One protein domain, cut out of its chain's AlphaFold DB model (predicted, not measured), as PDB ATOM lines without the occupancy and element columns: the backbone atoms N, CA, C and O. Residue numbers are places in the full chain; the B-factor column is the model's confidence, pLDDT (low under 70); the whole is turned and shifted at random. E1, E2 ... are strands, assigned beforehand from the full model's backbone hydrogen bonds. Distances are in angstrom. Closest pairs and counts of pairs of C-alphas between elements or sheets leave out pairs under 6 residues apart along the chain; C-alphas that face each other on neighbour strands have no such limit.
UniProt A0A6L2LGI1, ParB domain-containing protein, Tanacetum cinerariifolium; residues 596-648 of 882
ATOM      1  N   PRO A 596     276.284 191.658 253.919       77.06
ATOM      2  CA  PRO A 596     275.388 190.818 254.706       77.06
ATOM      3  C   PRO A 596     275.222 191.360 256.131       77.06
ATOM      4  O   PRO A 596     276.181 191.851 256.743       77.06
ATOM      5  N   ALA A 597     274.010 191.234 256.675       80.75
ATOM      6  CA  ALA A 597     273.718 191.604 258.052       80.75
ATOM      7  C   ALA A 597     274.537 190.746 259.022       80.75
ATOM      8  O   ALA A 597     274.665 189.527 258.881       80.75
ATOM      9  N   VAL A 598     275.098 191.390 260.038       84.06
ATOM     10  CA  VAL A 598     275.949 190.722 261.022       84.06
ATOM     11  C   VAL A 598     275.088 189.990 262.040       84.06
ATOM     12  O   VAL A 598     274.218 190.590 262.657       84.06
ATOM     13  N   GLN A 599     275.352 188.716 262.292       87.56
ATOM     14  CA  GLN A 599     274.647 187.994 263.350       87.56
ATOM     15  C   GLN A 599     275.283 188.307 264.709       87.56
ATOM     16  O   GLN A 599     276.483 188.102 264.901       87.56
ATOM     17  N   LEU A 600     274.495 188.821 265.650       87.31
ATOM     18  CA  LEU A 600     274.940 189.225 266.983       87.31
ATOM     19  C   LEU A 600     274.445 188.221 268.020       87.31
ATOM     20  O   LEU A 600     273.255 187.917 268.074       87.31
ATOM     21  N   SER A 601     275.347 187.736 268.865       84.19
ATOM     22  CA  SER A 601     274.988 186.975 270.053       84.19
ATOM     23  C   SER A 601     275.117 187.860 271.292       84.19
ATOM     24  O   SER A 601     276.001 188.714 271.408       84.19
ATOM     25  N   THR A 602     274.202 187.651 272.223       81.31
ATOM     26  CA  THR A 602     274.220 188.190 273.586       81.31
ATOM     27  C   THR A 602     275.062 187.327 274.529       81.31
ATOM     28  O   THR A 602     275.377 187.750 275.642       81.31
ATOM     29  N   ARG A 603     275.450 186.119 274.101       77.25
ATOM     30  CA  ARG A 603     276.270 185.189 274.879       77.25
ATOM     31  C   ARG A 603     277.753 185.476 274.667       77.25
ATOM     32  O   ARG A 603     278.203 185.786 273.568       77.25
ATOM     33  N   TYR A 604     278.528 185.333 275.739       68.25
ATOM     34  CA  TYR A 604     279.991 185.426 275.689       68.25
ATOM     35  C   TYR A 604     280.662 184.081 275.371       68.25
ATOM     36  O   TYR A 604     281.772 184.063 274.845       68.25
ATOM     37  N   TYR A 605     279.994 182.966 275.683       66.25
ATOM     38  CA  TYR A 605     280.482 181.593 275.522       66.25
ATOM     39  C   TYR A 605     279.404 180.744 274.829       66.25
ATOM     40  O   TYR A 605     278.225 181.085 274.913       66.25
ATOM     41  N   GLU A 606     279.798 179.657 274.150       70.88
ATOM     42  CA  GLU A 606     278.874 178.725 273.460       70.88
ATOM     43  C   GLU A 606     277.912 179.421 272.481       70.88
ATOM     44  O   GLU A 606     276.694 179.218 272.479       70.88
ATOM     45  N   MET A 607     278.475 180.303 271.661       74.38
ATOM     46  CA  MET A 607     277.705 181.089 270.710       74.38
ATOM     47  C   MET A 607     277.331 180.276 269.467       74.38
ATOM     48  O   MET A 607     278.106 179.412 269.043       74.38
ATOM     49  N   PRO A 608     276.198 180.589 268.817       75.69
ATOM     50  CA  PRO A 608     275.861 179.996 267.529       75.69
ATOM     51  C   PRO A 608     276.931 180.301 266.469       75.69
ATOM     52  O   PRO A 608     277.493 181.403 266.426       75.69
ATOM     53  N   ALA A 609     277.220 179.321 265.611       70.94
ATOM     54  CA  ALA A 609     278.265 179.423 264.596       70.94
ATOM     55  C   ALA A 609     278.042 180.635 263.670       70.94
ATOM     56  O   ALA A 609     276.950 180.829 263.146       70.94
ATOM     57  N   GLY A 610     279.086 181.448 263.471       73.56
ATOM     58  CA  GLY A 610     279.034 182.639 262.612       73.56
ATOM     59  C   GLY A 610     278.551 183.930 263.287       73.56
ATOM     60  O   GLY A 610     278.519 184.967 262.628       73.56
ATOM     61  N   SER A 611     278.224 183.907 264.586       82.56
ATOM     62  CA  SER A 611     277.798 185.101 265.332       82.56
ATOM     63  C   SER A 611     278.941 185.838 266.042       82.56
ATOM     64  O   SER A 611     279.983 185.259 266.358       82.56
ATOM     65  N   LEU A 612     278.759 187.139 266.292       83.44
ATOM     66  CA  LEU A 612     279.696 187.983 267.041       83.44
ATOM     67  C   LEU A 612     279.287 188.114 268.508       83.44
ATOM     68  O   LEU A 612     278.117 188.324 268.809       83.44
ATOM     69  N   SER A 613     280.261 188.029 269.416       82.00
ATOM     70  CA  SER A 613     280.033 188.175 270.857       82.00
ATOM     71  C   SER A 613     279.886 189.651 271.231       82.00
ATOM     72  O   SER A 613     280.402 190.504 270.500       82.00
ATOM     73  N   PRO A 614     279.301 189.987 272.397       81.44
ATOM     74  CA  PRO A 614     279.169 191.377 272.845       81.44
ATOM     75  C   PRO A 614     280.500 192.138 272.944       81.44
ATOM     76  O   PRO A 614     280.528 193.358 272.876       81.44
ATOM     77  N   SER A 615     281.626 191.431 273.077       75.19
ATOM     78  CA  SER A 615     282.967 192.031 273.104       75.19
ATOM     79  C   SER A 615     283.549 192.328 271.714       75.19
ATOM     80  O   SER A 615     284.684 192.787 271.614       75.19
ATOM     81  N   ARG A 616     282.835 191.987 270.634       77.44
ATOM     82  CA  ARG A 616     283.313 192.074 269.241       77.44
ATOM     83  C   ARG A 616     282.558 193.100 268.409       77.44
ATOM     84  O   ARG A 616     282.912 193.306 267.246       77.44
ATOM     85  N   TYR A 617     281.553 193.749 268.984       83.75
ATOM     86  CA  TYR A 617     280.805 194.809 268.335       83.75
ATOM     87  C   TYR A 617     280.460 195.926 269.317       83.75
ATOM     88  O   TYR A 617     280.251 195.685 270.500       83.75
ATOM     89  N   GLU A 618     280.376 197.146 268.802       85.06
ATOM     90  CA  GLU A 618     279.828 198.300 269.511       85.06
ATOM     91  C   GLU A 618     278.562 198.760 268.794       85.06
ATOM     92  O   GLU A 618     278.548 198.860 267.563       85.06
ATOM     93  N   VAL A 619     277.494 199.006 269.556       86.00
ATOM     94  CA  VAL A 619     276.232 199.520 269.016       86.00
ATOM     95  C   VAL A 619     276.385 201.017 268.765       86.00
ATOM     96  O   VAL A 619     276.646 201.790 269.682       86.00
ATOM     97  N   VAL A 620     276.211 201.418 267.513       87.75
ATOM     98  CA  VAL A 620     276.394 202.789 267.031       87.75
ATOM     99  C   VAL A 620     275.115 203.303 266.371       87.75
ATOM    100  O   VAL A 620     274.143 202.571 266.164       87.75
ATOM    101  N   LYS A 621     275.089 204.592 266.024       83.94
ATOM    102  CA  LYS A 621     273.965 205.171 265.278       83.94
ATOM    103  C   LYS A 621     273.904 204.591 263.862       83.94
ATOM    104  O   LYS A 621     274.926 204.257 263.269       83.94
ATOM    105  N   LYS A 622     272.704 204.574 263.270       80.38
ATOM    106  CA  LYS A 622     272.428 204.031 261.922       80.38
ATOM    107  C   LYS A 622     273.360 204.540 260.812       80.38
ATOM    108  O   LYS A 622     273.636 203.803 259.878       80.38
ATOM    109  N   LYS A 623     273.848 205.781 260.911       75.81
ATOM    110  CA  LYS A 623     274.760 206.382 259.922       75.81
ATOM    111  C   LYS A 623     276.216 205.896 260.037       75.81
ATOM    112  O   LYS A 623     276.991 206.115 259.119       75.81
ATOM    113  N   GLU A 624     276.592 205.280 261.156       74.88
ATOM    114  CA  GLU A 624     277.991 205.034 261.544       74.88
ATOM    115  C   GLU A 624     278.355 203.540 261.598       74.88
ATOM    116  O   GLU A 624     279.511 203.191 261.848       74.88
ATOM    117  N   GLY A 625     277.391 202.644 261.372       79.94
ATOM    118  CA  GLY A 625     277.582 201.198 261.481       79.94
ATOM    119  C   GLY A 625     276.777 200.405 260.464       79.94
ATOM    120  O   GLY A 625     275.898 200.931 259.784       79.94
ATOM    121  N   ARG A 626     277.075 199.108 260.380       85.25
ATOM    122  CA  ARG A 626     276.361 198.158 259.517       85.25
ATOM    123  C   ARG A 626     275.246 197.455 260.295       85.25
ATOM    124  O   ARG A 626     275.379 197.310 261.512       85.25
ATOM    125  N   PRO A 627     274.154 197.023 259.647       87.75
ATOM    126  CA  PRO A 627     273.076 196.339 260.343       87.75
ATOM    127  C   PRO A 627     273.557 195.004 260.919       87.75
ATOM    128  O   PRO A 627     274.236 194.215 260.257       87.75
ATOM    129  N   GLY A 628     273.197 194.756 262.170       87.88
ATOM    130  CA  GLY A 628     273.373 193.493 262.858       87.88
ATOM    131  C   GLY A 628     272.066 193.045 263.500       87.88
ATOM    132  O   GLY A 628     271.294 193.861 263.994       87.88
ATOM    133  N   VAL A 629     271.799 191.747 263.465       88.25
ATOM    134  CA  VAL A 629     270.570 191.144 263.986       88.25
ATOM    135  C   VAL A 629     270.929 190.245 265.150       88.25
ATOM    136  O   VAL A 629     271.793 189.374 265.022       88.25
ATOM    137  N   TYR A 630     270.263 190.438 266.283       87.12
ATOM    138  CA  TYR A 630     270.427 189.552 267.429       87.12
ATOM    139  C   TYR A 630     269.794 188.191 267.145       87.12
ATOM    140  O   TYR A 630     268.601 188.104 266.856       87.12
ATOM    141  N   ILE A 631     270.580 187.124 267.256       85.69
ATOM    142  CA  ILE A 631     270.117 185.752 266.993       85.69
ATOM    143  C   ILE A 631     269.748 184.982 268.265       85.69
ATOM    144  O   ILE A 631     269.123 183.927 268.182       85.69
ATOM    145  N   ASP A 632     270.105 185.502 269.439       81.94
ATOM    146  CA  ASP A 632     269.797 184.907 270.737       81.94
ATOM    147  C   ASP A 632     269.590 185.970 271.835       81.94
ATOM    148  O   ASP A 632     269.843 187.163 271.653       81.94
ATOM    149  N   GLY A 633     269.103 185.519 272.993       79.00
ATOM    150  CA  GLY A 633     268.911 186.357 274.176       79.00
ATOM    151  C   GLY A 633     267.654 187.233 274.145       79.00
ATOM    152  O   GLY A 633     266.799 187.083 273.272       79.00
ATOM    153  N   PRO A 634     267.512 188.159 275.111       77.06
ATOM    154  CA  PRO A 634     266.294 188.954 275.290       77.06
ATOM    155  C   PRO A 634     266.009 189.918 274.130       77.06
ATOM    156  O   PRO A 634     264.883 190.387 273.997       77.06
ATOM    157  N   GLN A 635     267.011 190.215 273.298       80.38
ATOM    158  CA  GLN A 635     266.884 191.092 272.131       80.38
ATOM    159  C   GLN A 635     266.782 190.328 270.804       80.38
ATOM    160  O   GLN A 635     266.803 190.961 269.752       80.38
ATOM    161  N   GLN A 636     266.650 188.997 270.817       84.25
ATOM    162  CA  GLN A 636     266.568 188.193 269.595       84.25
ATOM    163  C   GLN A 636     265.538 188.759 268.593       84.25
ATOM    164  O   GLN A 636     264.462 189.217 268.973       84.25
ATOM    165  N   GLY A 637     265.889 188.769 267.306       81.06
ATOM    166  CA  GLY A 637     265.069 189.317 266.224       81.06
ATOM    167  C   GLY A 637     265.098 190.846 266.087       81.06
ATOM    168  O   GLY A 637     264.564 191.359 265.105       81.06
ATOM    169  N   HIS A 638     265.724 191.586 267.013       85.19
ATOM    170  CA  HIS A 638     265.915 193.033 266.879       85.19
ATOM    171  C   HIS A 638     267.144 193.367 266.027       85.19
ATOM    172  O   HIS A 638     268.159 192.664 266.058       85.19
ATOM    173  N   VAL A 639     267.054 194.486 265.308       87.12
ATOM    174  CA  VAL A 639     268.140 195.035 264.489       87.12
ATOM    175  C   VAL A 639     268.860 196.134 265.269       87.12
ATOM    176  O   VAL A 639     268.232 197.074 265.753       87.12
ATOM    177  N   ALA A 640     270.182 196.043 265.354       87.06
ATOM    178  CA  ALA A 640     271.065 197.075 265.882       87.06
ATOM    179  C   ALA A 640     272.130 197.432 264.843       87.06
ATOM    180  O   ALA A 640     272.614 196.571 264.119       87.06
ATOM    181  N   TYR A 641     272.525 198.699 264.768       88.50
ATOM    182  CA  TYR A 641     273.633 199.105 263.905       88.50
ATOM    183  C   TYR A 641     274.931 198.982 264.682       88.50
ATOM    184  O   TYR A 641     275.042 199.501 265.789       88.50
ATOM    185  N   VAL A 642     275.898 198.262 264.121       86.75
ATOM    186  CA  VAL A 642     277.111 197.884 264.835       86.75
ATOM    187  C   VAL A 642     278.380 198.193 264.060       86.75
ATOM    188  O   VAL A 642     278.437 198.092 262.831       86.75
ATOM    189  N   LYS A 643     279.436 198.507 264.809       86.81
ATOM    190  CA  LYS A 643     280.813 198.558 264.321       86.81
ATOM    191  C   LYS A 643     281.581 197.369 264.889       86.81
ATOM    192  O   LYS A 643     281.561 197.139 266.094       86.81
ATOM    193  N   VAL A 644     282.237 196.593 264.026       81.38
ATOM    194  CA  VAL A 644     283.030 195.431 264.461       81.38
ATOM    195  C   VAL A 644     284.406 195.881 264.921       81.38
ATOM    196  O   VAL A 644     285.087 196.619 264.213       81.38
ATOM    197  N   ILE A 645     284.815 195.404 266.094       80.50
ATOM    198  CA  ILE A 645     286.113 195.699 266.704       80.50
ATOM    199  C   ILE A 645     287.049 194.490 266.475       80.50
ATOM    200  O   ILE A 645     286.659 193.341 266.710       80.50
ATOM    201  N   GLY A 646     288.276 194.730 265.990       52.28
ATOM    202  CA  GLY A 646     289.349 193.726 265.820       52.28
ATOM    203  C   GLY A 646     290.631 194.162 266.551       52.28
ATOM    204  O   GLY A 646     290.799 195.349 266.790       52.28
ATOM    205  N   ALA A 647     291.576 193.308 266.957       40.59
ATOM    206  CA  ALA A 647     291.839 191.892 266.682       40.59
ATOM    207  C   ALA A 647     291.500 190.963 267.869       40.59
ATOM    208  O   ALA A 647     291.268 191.421 268.984       40.59
ATOM    209  N   ALA A 648     291.460 189.647 267.625       42.91
ATOM    210  CA  ALA A 648     291.155 188.640 268.641       42.91
ATOM    211  C   ALA A 648     292.190 188.650 269.785       42.91
ATOM    212  O   ALA A 648     293.357 188.343 269.535       42.91
TER     213      ALA A 648
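This is residues 596 to 648 of the 882 residues of the protein "ParB domain-containing protein" of Tanacetum cinerariifolium (UniProt A0A6L2LGI1). Little here is regular structure: one small, strongly twisted sheet of four short strands, with loops making most of the rest, the longest residues 601 to 616. The 53 printed residues have no named helix and four strands, E1 to E4, holding 17 residues; the class is all strand. The sheet, E1 E3 E4 E2, is mixed. The whole is compact, radius of gyration of the C-alphas 10.2 A, spanning 31 by 27 by 18 A.

Inner strands E3, residues 626 to 630, and E4, residues 639 to 644, form an antiparallel hairpin; N 628 and O 640 are 2.7 A apart. Edge strand E1, residues 598 to 600, is parallel to E3, with N 600 and O 629 2.8 A apart. Edge strand E2, residues 617 to 619, is antiparallel to E4, with N 643 and O 618 2.9 A apart. The pairing is staggered: E4 pairs with E3 over 639 to 642 and with E2 over 642 to 644.

E1 begins at C-alpha 598 (275.949, 190.722, 261.022) and E4, 14.9 A long, ends at C-alpha 644 (283.030, 195.431, 264.461). E3 measures 13.1 A.

The printed part has no cut. E1 to E2 is a long link. Residues 604 to 605 and 646 to 648 have pLDDT under 70.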